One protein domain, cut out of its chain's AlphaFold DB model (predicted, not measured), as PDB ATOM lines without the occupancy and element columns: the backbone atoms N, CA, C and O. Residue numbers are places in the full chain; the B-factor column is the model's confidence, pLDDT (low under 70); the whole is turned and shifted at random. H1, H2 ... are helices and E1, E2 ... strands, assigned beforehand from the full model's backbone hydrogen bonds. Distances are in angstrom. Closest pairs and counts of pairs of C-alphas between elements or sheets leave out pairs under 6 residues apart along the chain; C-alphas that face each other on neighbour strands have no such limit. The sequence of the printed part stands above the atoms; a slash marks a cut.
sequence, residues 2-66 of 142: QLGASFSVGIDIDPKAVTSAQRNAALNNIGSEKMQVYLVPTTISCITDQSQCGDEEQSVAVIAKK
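What this domain is: This is residues 2 to 66 of the 142 residues of an uncharacterized protein of Coptis chinensis (UniProt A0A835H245). A small parallel pair of strands, E1 and E2, makes a narrow two-stranded sheet, with the longer helix H1 packed over one face and the short helix H2 set more loosely over the other. A wide loop, residues 40 to 55, swings out past one end of the sheet before the chain folds back into H2, and it reaches one extreme of the longest axis. The printed part has 65 residues, with two named strands and two named helices in the order E1, H1, E2, H2; the class is mixed, helices and strands, and under half of the residues are in named elements. The whole is only just loose, close to compact, with a radius of gyration of the C-alphas of 13.0 A, and only just elongated, with spans of 37 by 24 by 17 A.

How they stand to each other: E1, residues 8 to 12, and E2, residues 35 to 39, are parallel neighbours, with 19 degrees between their directions. The C-alphas of Gly 10 and Val 37 face each other at 4.5 A. N 10 and O 36, at 2.8 A, and N 38 and O 10, at 2.9 A, are within hydrogen-bond range. H1, residues 15 to 27, joins the strands in a strand-helix-strand unit, two parallel neighbour strands with a helix between them in the chain; its crossover is right-handed. The closest C-alphas of H1 and E2 are those of Val 18 and Val 37, 6.1 A apart. Those of H1 and E1 are Asp 12 and Val 18, 6.2 A apart. H2, residues 56 to 63, has its closest C-alphas to E2 at Ser 59 and Tyr 38, 6.7 A apart. To E1 the closest are those of Val 62 and Val 9, 7.9 A apart. H1 and H2 are apart. In H1 and H2 every O i to N i+4 pair is within hydrogen-bond range.

Where its parts are: E1 begins at C-alpha 8, (-39.023, -126.051, -62.703), and E1 and E2 each measure 13.7 A from first to last C-alpha. H1 is 18.5 A long and begins at C-alpha 15, (-42.080, -133.562, -79.121). H2 is 10.8 A long and ends at C-alpha 63, (-33.306, -137.027, -64.333).

The domain as a whole: The two C-alphas farthest apart are those of Gln 2 and Ser 51, 38.3 A. The printed part has no cut. The link from E1 to H1 is tight, that from H1 to E2 is short, and that from E2 to H2 is long, with 16 residues. The mean pLDDT of the printed part is 77.7; residues 42 to 64 are under 70, and H2 has a mean of 58.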
ATOM      1  N   GLN A   2     -45.243-118.429 -61.229       75.75
ATOM      2  CA  GLN A   2     -46.377-117.703 -60.626       75.75
ATOM      3  C   GLN A   2     -46.609-118.057 -59.144       75.75
ATOM      4  O   GLN A   2     -47.010-117.198 -58.370       75.75
ATOM      5  N   LEU A   3     -46.279-119.288 -58.730       84.25
ATOM      6  CA  LEU A   3     -46.447-119.788 -57.356       84.25
ATOM      7  C   LEU A   3     -45.144-119.781 -56.529       84.25
ATOM      8  O   LEU A   3     -45.000-120.544 -55.582       84.25
ATOM      9  N   GLY A   4     -44.156-118.962 -56.906       85.94
ATOM     10  CA  GLY A   4     -42.942-118.764 -56.100       85.94
ATOM     11  C   GLY A   4     -41.842-119.821 -56.249       85.94
ATOM     12  O   GLY A   4     -40.764-119.634 -55.691       85.94
ATOM     13  N   ALA A   5     -42.043-120.879 -57.042       89.31
ATOM     14  CA  ALA A   5     -40.956-121.799 -57.382       89.31
ATOM     15  C   ALA A   5     -39.799-121.051 -58.074       89.31
ATOM     16  O   ALA A   5     -40.016-120.271 -59.018       89.31
ATOM     17  N   SER A   6     -38.578-121.297 -57.589       91.19
ATOM     18  CA  SER A   6     -37.340-120.709 -58.113       91.19
ATOM     19  C   SER A   6     -36.986-121.262 -59.492       91.19
ATOM     20  O   SER A   6     -36.492-120.518 -60.334       91.19
ATOM     21  N   PHE A   7     -37.288-122.541 -59.731       93.19
ATOM     22  CA  PHE A   7     -37.004-123.262 -60.964       93.19
ATOM     23  C   PHE A   7     -37.967-124.449 -61.137       93.19
ATOM     24  O   PHE A   7     -38.456-124.995 -60.148       93.19
ATOM     25  N   SER A   8     -38.230-124.859 -62.379       93.88
ATOM     26  CA  SER A   8     -39.023-126.051 -62.703       93.88
ATOM     27  C   SER A   8     -38.494-126.777 -63.934       93.88
ATOM     28  O   SER A   8     -38.004-126.147 -64.871       93.88
ATOM     29  N   VAL A   9     -38.683-128.092 -63.955       94.44
ATOM     30  CA  VAL A   9     -38.391-128.954 -65.102       94.44
ATOM     31  C   VAL A   9     -39.679-129.628 -65.557       94.44
ATOM     32  O   VAL A   9     -40.428-130.137 -64.729       94.44
ATOM     33  N   GLY A  10     -39.917-129.644 -66.867       93.69
ATOM     34  CA  GLY A  10     -40.913-130.492 -67.514       93.69
ATOM     35  C   GLY A  10     -40.245-131.564 -68.370       93.69
ATOM     36  O   GLY A  10     -39.244-131.294 -69.034       93.69
ATOM     37  N   ILE A  11     -40.807-132.766 -68.374       92.50
ATOM     38  CA  ILE A  11     -40.416-133.841 -69.288       92.50
ATOM     39  C   ILE A  11     -41.663-134.364 -69.988       92.50
ATOM     40  O   ILE A  11     -42.724-134.442 -69.372       92.50
ATOM     41  N   ASP A  12     -41.538-134.708 -71.263       92.69
ATOM     42  CA  ASP A  12     -42.603-135.358 -72.025       92.69
ATOM     43  C   ASP A  12     -41.992-136.287 -73.080       92.69
ATOM     44  O   ASP A  12     -40.844-136.097 -73.483       92.69
ATOM     45  N   ILE A  13     -42.748-137.288 -73.522       89.62
ATOM     46  CA  ILE A  13     -42.354-138.201 -74.602       89.62
ATOM     47  C   ILE A  13     -42.801-137.693 -75.979       89.62
ATOM     48  O   ILE A  13     -42.281-138.146 -76.997       89.62
ATOM     49  N   ASP A  14     -43.768-136.769 -76.031       92.38
ATOM     50  CA  ASP A  14     -44.259-136.181 -77.274       92.38
ATOM     51  C   ASP A  14     -43.502-134.874 -77.592       92.38
ATOM     52  O   ASP A  14     -43.635-133.877 -76.869       92.38
ATOM     53  N   PRO A  15     -42.757-134.796 -78.714       93.19
ATOM     54  CA  PRO A  15     -42.080-133.562 -79.121       93.19
ATOM     55  C   PRO A  15     -43.038-132.373 -79.307       93.19
ATOM     56  O   PRO A  15     -42.641-131.215 -79.125       93.19
ATOM     57  N   LYS A  16     -44.314-132.621 -79.637       96.00
ATOM     58  CA  LYS A  16     -45.326-131.561 -79.735       96.00
ATOM     59  C   LYS A  16     -45.685-130.996 -78.366       96.00
ATOM     60  O   LYS A  16     -45.859-129.781 -78.256       96.00
ATOM     61  N   ALA A  17     -45.764-131.836 -77.336       95.19
ATOM     62  CA  ALA A  17     -46.033-131.398 -75.971       95.19
ATOM     63  C   ALA A  17     -44.888-130.526 -75.438       95.19
ATOM     64  O   ALA A  17     -45.143-129.437 -74.920       95.19
ATOM     65  N   VAL A  18     -43.632-130.920 -75.686       94.62
ATOM     66  CA  VAL A  18     -42.440-130.118 -75.348       94.62
ATOM     67  C   VAL A  18     -42.482-128.748 -76.027       94.62
ATOM     68  O   VAL A  18     -42.368-127.716 -75.362       94.62
ATOM     69  N   THR A  19     -42.715-128.723 -77.342       95.56
ATOM     70  CA  THR A  19     -42.794-127.474 -78.121       95.56
ATOM     71  C   THR A  19     -43.920-126.568 -77.612       95.56
ATOM     72  O   THR A  19     -43.749-125.354 -77.470       95.56
ATOM     73  N   SER A  20     -45.080-127.153 -77.302       97.00
ATOM     74  CA  SER A  20     -46.233-126.439 -76.750       97.00
ATOM     75  C   SER A  20     -45.926-125.838 -75.375       97.00
ATOM     76  O   SER A  20     -46.179-124.655 -75.147       97.00
ATOM     77  N   ALA A  21     -45.311-126.610 -74.477       95.75
ATOM     78  CA  ALA A  21     -44.938-126.154 -73.143       95.75
ATOM     79  C   ALA A  21     -43.921-125.003 -73.185       95.75
ATOM     80  O   ALA A  21     -44.112-123.997 -72.503       95.75
ATOM     81  N   GLN A  22     -42.893-125.097 -74.035       95.19
ATOM     82  CA  GLN A  22     -41.915-124.019 -74.237       95.19
ATOM     83  C   GLN A  22     -42.579-122.737 -74.755       95.19
ATOM     84  O   GLN A  22     -42.324-121.642 -74.250       95.19
ATOM     85  N   ARG A  23     -43.492-122.863 -75.725       95.81
ATOM     86  CA  ARG A  23     -44.260-121.723 -76.238       95.81
ATOM     87  C   ARG A  23     -45.168-121.117 -75.165       95.81
ATOM     88  O   ARG A  23     -45.227-119.896 -75.050       95.81
ATOM     89  N   ASN A  24     -45.846-121.935 -74.362       95.81
ATOM     90  CA  ASN A  24     -46.700-121.452 -73.273       95.81
ATOM     91  C   ASN A  24     -45.888-120.748 -72.180       95.81
ATOM     92  O   ASN A  24     -46.341-119.741 -71.636       95.81
ATOM     93  N   ALA A  25     -44.683-121.235 -71.880       94.25
ATOM     94  CA  ALA A  25     -43.758-120.568 -70.970       94.25
ATOM     95  C   ALA A  25     -43.362-119.183 -71.507       94.25
ATOM     96  O   ALA A  25     -43.497-118.189 -70.792       94.25
ATOM     97  N   ALA A  26     -42.987-119.093 -72.789       93.88
ATOM     98  CA  ALA A  26     -42.639-117.829 -73.434       93.88
ATOM     99  C   ALA A  26     -43.804-116.821 -73.423       93.88
ATOM    100  O   ALA A  26     -43.604-115.656 -73.088       93.88
ATOM    101  N   LEU A  27     -45.033-117.276 -73.701       95.62
ATOM    102  CA  LEU A  27     -46.242-116.441 -73.625       95.62
ATOM    103  C   LEU A  27     -46.508-115.896 -72.212       95.62
ATOM    104  O   LEU A  27     -47.102-114.832 -72.069       95.62
ATOM    105  N   ASN A  28     -46.042-116.596 -71.175       94.38
ATOM    106  CA  ASN A  28     -46.133-116.170 -69.779       94.38
ATOM    107  C   ASN A  28     -44.865-115.454 -69.274       94.38
ATOM    108  O   ASN A  28     -44.719-115.254 -68.067       94.38
ATOM    109  N   ASN A  29     -43.949-115.054 -70.168       94.56
ATOM    110  CA  ASN A  29     -42.663-114.428 -69.836       94.56
ATOM    111  C   ASN A  29     -41.807-115.268 -68.865       94.56
ATOM    112  O   ASN A  29     -41.109-114.739 -67.996       94.56
ATOM    113  N   ILE A  30     -41.882-116.594 -68.986       93.88
ATOM    114  CA  ILE A  30     -41.051-117.537 -68.239       93.88
ATOM    115  C   ILE A  30     -39.874-117.915 -69.140       93.88
ATOM    116  O   ILE A  30     -40.056-118.598 -70.146       93.88
ATOM    117  N   GLY A  31     -38.676-117.444 -68.791       90.31
ATOM    118  CA  GLY A  31     -37.449-117.763 -69.515       90.31
ATOM    119  C   GLY A  31     -36.876-119.143 -69.163       90.31
ATOM    120  O   GLY A  31     -37.292-119.793 -68.194       90.31
ATOM    121  N   SER A  32     -35.900-119.587 -69.958       88.12
ATOM    122  CA  SER A  32     -35.239-120.895 -69.817       88.12
ATOM    123  C   SER A  32     -34.411-121.032 -68.534       88.12
ATOM    124  O   SER A  32     -34.077-122.141 -68.116       88.12
ATOM    125  N   GLU A  33     -34.113-119.920 -67.862       89.38
ATOM    126  CA  GLU A  33     -33.491-119.889 -66.542       89.38
ATOM    127  C   GLU A  33     -34.457-120.286 -65.414       89.38
ATOM    128  O   GLU A  33     -34.012-120.640 -64.325       89.38
ATOM    129  N   LYS A  34     -35.774-120.244 -65.666       91.31
ATOM    130  CA  LYS A  34     -36.824-120.590 -64.691       91.31
ATOM    131  C   LYS A  34     -37.556-121.879 -65.029       91.31
ATOM    132  O   LYS A  34     -38.005-122.561 -64.110       91.31
ATOM    133  N   MET A  35     -37.706-122.202 -66.310       93.06
ATOM    134  CA  MET A  35     -38.372-123.424 -66.750       93.06
ATOM    135  C   MET A  35     -37.622-124.070 -67.906       93.06
ATOM    136  O   MET A  35     -37.417-123.449 -68.945       93.06
ATOM    137  N   GLN A  36     -37.249-125.333 -67.730       92.88
ATOM    138  CA  GLN A  36     -36.624-126.148 -68.770       92.88
ATOM    139  C   GLN A  36     -37.557-127.304 -69.116       92.88
ATOM    140  O   GLN A  36     -38.167-127.887 -68.223       92.88
ATOM    141  N   VAL A  37     -37.705-127.611 -70.405       92.69
ATOM    142  CA  VAL A  37     -38.598-128.678 -70.877       92.69
ATOM    143  C   VAL A  37     -37.836-129.586 -71.826       92.69
ATOM    144  O   VAL A  37     -37.260-129.093 -72.797       92.69
ATOM    145  N   TYR A  38     -37.864-130.887 -71.550       91.62
ATOM    146  CA  TYR A  38     -37.086-131.895 -72.259       91.62
ATOM    147  C   TYR A  38     -37.977-132.954 -72.894       91.62
ATOM    148  O   TYR A  38     -38.975-133.381 -72.310       91.62
ATOM    149  N   LEU A  39     -37.569-133.398 -74.079       90.00
ATOM    150  CA  LEU A  39     -38.076-134.621 -74.679       90.00
ATOM    151  C   LEU A  39     -37.331-135.803 -74.056       90.00
ATOM    152  O   LEU A  39     -36.101-135.819 -74.068       90.00
ATOM    153  N   VAL A  40     -38.061-136.779 -73.525       86.12
ATOM    154  CA  VAL A  40     -37.489-138.009 -72.963       86.12
ATOM    155  C   VAL A  40     -38.017-139.234 -73.712       86.12
ATOM    156  O   VAL A  40     -39.174-139.243 -74.130       86.12
ATOM    157  N   PRO A  41     -37.204-140.281 -73.914       78.81
ATOM    158  CA  PRO A  41     -37.685-141.519 -74.513       78.81
ATOM    159  C   PRO A  41     -38.580-142.295 -73.533       78.81
ATOM    160  O   PRO A  41     -38.480-142.157 -72.316       78.81
ATOM    161  N   THR A  42     -39.426-143.180 -74.064       66.88
ATOM    162  CA  THR A  42     -40.345-144.040 -73.289       66.88
ATOM    163  C   THR A  42     -39.651-145.015 -72.334       66.88
ATOM    164  O   THR A  42     -40.286-145.545 -71.425       66.88
ATOM    165  N   THR A  43     -38.356-145.264 -72.521       58.62
ATOM    166  CA  THR A  43     -37.535-146.115 -71.655       58.62
ATOM    167  C   THR A  43     -36.540-145.244 -70.899       58.62
ATOM    168  O   THR A  43     -35.472-144.931 -71.408       58.62
ATOM    169  N   ILE A  44     -36.870-144.873 -69.662       57.22
ATOM    170  CA  ILE A  44     -35.959-144.134 -68.767       57.22
ATOM    171  C   ILE A  44     -34.842-145.059 -68.225       57.22
ATOM    172  O   ILE A  44     -33.788-144.598 -67.795       57.22
ATOM    173  N   SER A  45     -35.026-146.386 -68.315       48.16
ATOM    174  CA  SER A  45     -34.106-147.397 -67.765       48.16
ATOM    175  C   SER A  45     -32.713-147.441 -68.406       48.16
ATOM    176  O   SER A  45     -31.821-148.046 -67.820       48.16
ATOM    177  N   CYS A  46     -32.502-146.864 -69.591       38.88
ATOM    178  CA  CYS A  46     -31.188-146.891 -70.248       38.88
ATOM    179  C   CYS A  46     -30.276-145.730 -69.842       38.88
ATOM    180  O   CYS A  46     -29.094-145.753 -70.159       38.88
ATOM    181  N   ILE A  47     -30.786-144.742 -69.106       49.69
ATOM    182  CA  ILE A  47     -30.023-143.524 -68.819       49.69
ATOM    183  C   ILE A  47     -29.120-143.688 -67.574       49.69
ATOM    184  O   ILE A  47     -28.249-142.868 -67.296       49.69
ATOM    185  N   THR A  48     -29.267-144.792 -66.831       46.88
ATOM    186  CA  THR A  48     -28.358-145.153 -65.729       46.88
ATOM    187  C   THR A  48     -27.067-145.834 -66.191       46.88
ATOM    188  O   THR A  48     -26.187-146.056 -65.362       46.88
ATOM    189  N   ASP A  49     -26.932-146.154 -67.480       41.44
ATOM    190  CA  ASP A  49     -25.688-146.669 -68.053       41.44
ATOM    191  C   ASP A  49     -24.981-145.521 -68.792       41.44
ATOM    192  O   ASP A  49     -25.464-145.028 -69.809       41.44
ATOM    193  N   GLN A  50     -23.872-145.022 -68.228       44.62
ATOM    194  CA  GLN A  50     -23.128-143.826 -68.665       44.62
ATOM    195  C   GLN A  50     -22.388-144.011 -70.008       44.62
ATOM    196  O   GLN A  50     -21.243-143.587 -70.167       44.62
ATOM    197  N   SER A  51     -22.993-144.681 -70.982       48.16
ATOM    198  CA  SER A  51     -22.322-145.095 -72.208       48.16
ATOM    199  C   SER A  51     -23.140-144.800 -73.464       48.16
ATOM    200  O   SER A  51     -23.437-145.700 -74.245       48.16
ATOM    201  N   GLN A  52     -23.429-143.515 -73.713       41.91
ATOM    202  CA  GLN A  52     -23.291-142.922 -75.052       41.91
ATOM    203  C   GLN A  52     -23.415-141.389 -75.041       41.91
ATOM    204  O   GLN A  52     -24.240-140.807 -74.346       41.91
ATOM    205  N   CYS A  53     -22.521-140.744 -75.795       39.56
ATOM    206  CA  CYS A  53     -22.343-139.297 -75.860       39.56
ATOM    207  C   CYS A  53     -23.139-138.675 -77.015       39.56
ATOM    208  O   CYS A  53     -22.988-139.099 -78.162       39.56
ATOM    209  N   GLY A  54     -23.848-137.585 -76.711       41.81
ATOM    210  CA  GLY A  54     -24.361-136.599 -77.672       41.81
ATOM    211  C   GLY A  54     -25.750-136.094 -77.286       41.81
ATOM    212  O   GLY A  54     -26.683-136.877 -77.340       41.81
ATOM    213  N   ASP A  55     -25.876-134.822 -76.880       45.16
ATOM    214  CA  ASP A  55     -27.095-134.095 -76.430       45.16
ATOM    215  C   ASP A  55     -27.928-134.727 -75.283       45.16
ATOM    216  O   ASP A  55     -28.624-134.021 -74.551       45.16
ATOM    217  N   GLU A  56     -27.796-136.029 -75.038       50.53
ATOM    218  CA  GLU A  56     -28.462-136.789 -73.981       50.53
ATOM    219  C   GLU A  56     -27.931-136.448 -72.582       50.53
ATOM    220  O   GLU A  56     -28.657-136.591 -71.602       50.53
ATOM    221  N   GLU A  57     -26.711-135.914 -72.469       50.97
ATOM    222  CA  GLU A  57     -26.048-135.601 -71.192       50.97
ATOM    223  C   GLU A  57     -26.838-134.593 -70.335       50.97
ATOM    224  O   GLU A  57     -26.880-134.700 -69.106       50.97
ATOM    225  N   GLN A  58     -27.542-133.649 -70.969       51.91
ATOM    226  CA  GLN A  58     -28.401-132.696 -70.259       51.91
ATOM    227  C   GLN A  58     -29.707-133.327 -69.775       51.91
ATOM    228  O   GLN A  58     -30.117-133.069 -68.641       51.91
ATOM    229  N   SER A  59     -30.321-134.199 -70.575       55.16
ATOM    230  CA  SER A  59     -31.506-134.970 -70.185       55.16
ATOM    231  C   SER A  59     -31.180-135.936 -69.036       55.16
ATOM    232  O   SER A  59     -31.937-136.012 -68.069       55.16
ATOM    233  N   VAL A  60     -30.005-136.584 -69.082       59.00
ATOM    234  CA  VAL A  60     -29.446-137.455 -68.028       59.00
ATOM    235  C   VAL A  60     -29.227-136.689 -66.717       59.00
ATOM    236  O   VAL A  60     -29.632-137.130 -65.642       59.00
ATOM    237  N   ALA A  61     -28.601-135.513 -66.777       61.25
ATOM    238  CA  ALA A  61     -28.322-134.721 -65.580       61.25
ATOM    239  C   ALA A  61     -29.604-134.209 -64.901       61.25
ATOM    240  O   ALA A  61     -29.635-134.009 -63.684       61.25
ATOM    241  N   VAL A  62     -30.667-133.987 -65.675       66.25
ATOM    242  CA  VAL A  62     -31.970-133.526 -65.186       66.25
ATOM    243  C   VAL A  62     -32.736-134.637 -64.473       66.25
ATOM    244  O   VAL A  62     -33.303-134.386 -63.407       66.25
ATOM    245  N   ILE A  63     -32.704-135.863 -65.000       68.06
ATOM    246  CA  ILE A  63     -33.306-137.027 -64.333       68.06
ATOM    247  C   ILE A  63     -32.484-137.508 -63.121       68.06
ATOM    248  O   ILE A  63     -33.018-138.162 -62.233       68.06
ATOM    249  N   ALA A  64     -31.198-137.165 -63.034       69.75
ATOM    250  CA  ALA A  64     -30.385-137.474 -61.858       69.75
ATOM    251  C   ALA A  64     -30.703-136.565 -60.649       69.75
ATOM    252  O   ALA A  64     -30.340-136.883 -59.514       69.75
ATOM    253  N   LYS A  65     -31.368-135.421 -60.866       84.88
ATOM    254  CA  LYS A  65     -31.701-134.459 -59.805       84.88
ATOM    255  C   LYS A  65     -32.971-134.847 -59.049       84.88
ATOM    256  O   LYS A  65     -33.884-135.466 -59.585       84.88
ATOM    257  N   LYS A  66     -33.023-134.414 -57.786       93.06
ATOM    258  CA  LYS A  66     -34.177-134.560 -56.893       93.06
ATOM    259  C   LYS A  66     -34.839-133.207 -56.641       93.06
ATOM    260  O   LYS A  66     -34.147-132.202 -56.457       93.06
TER     261      LYS A  66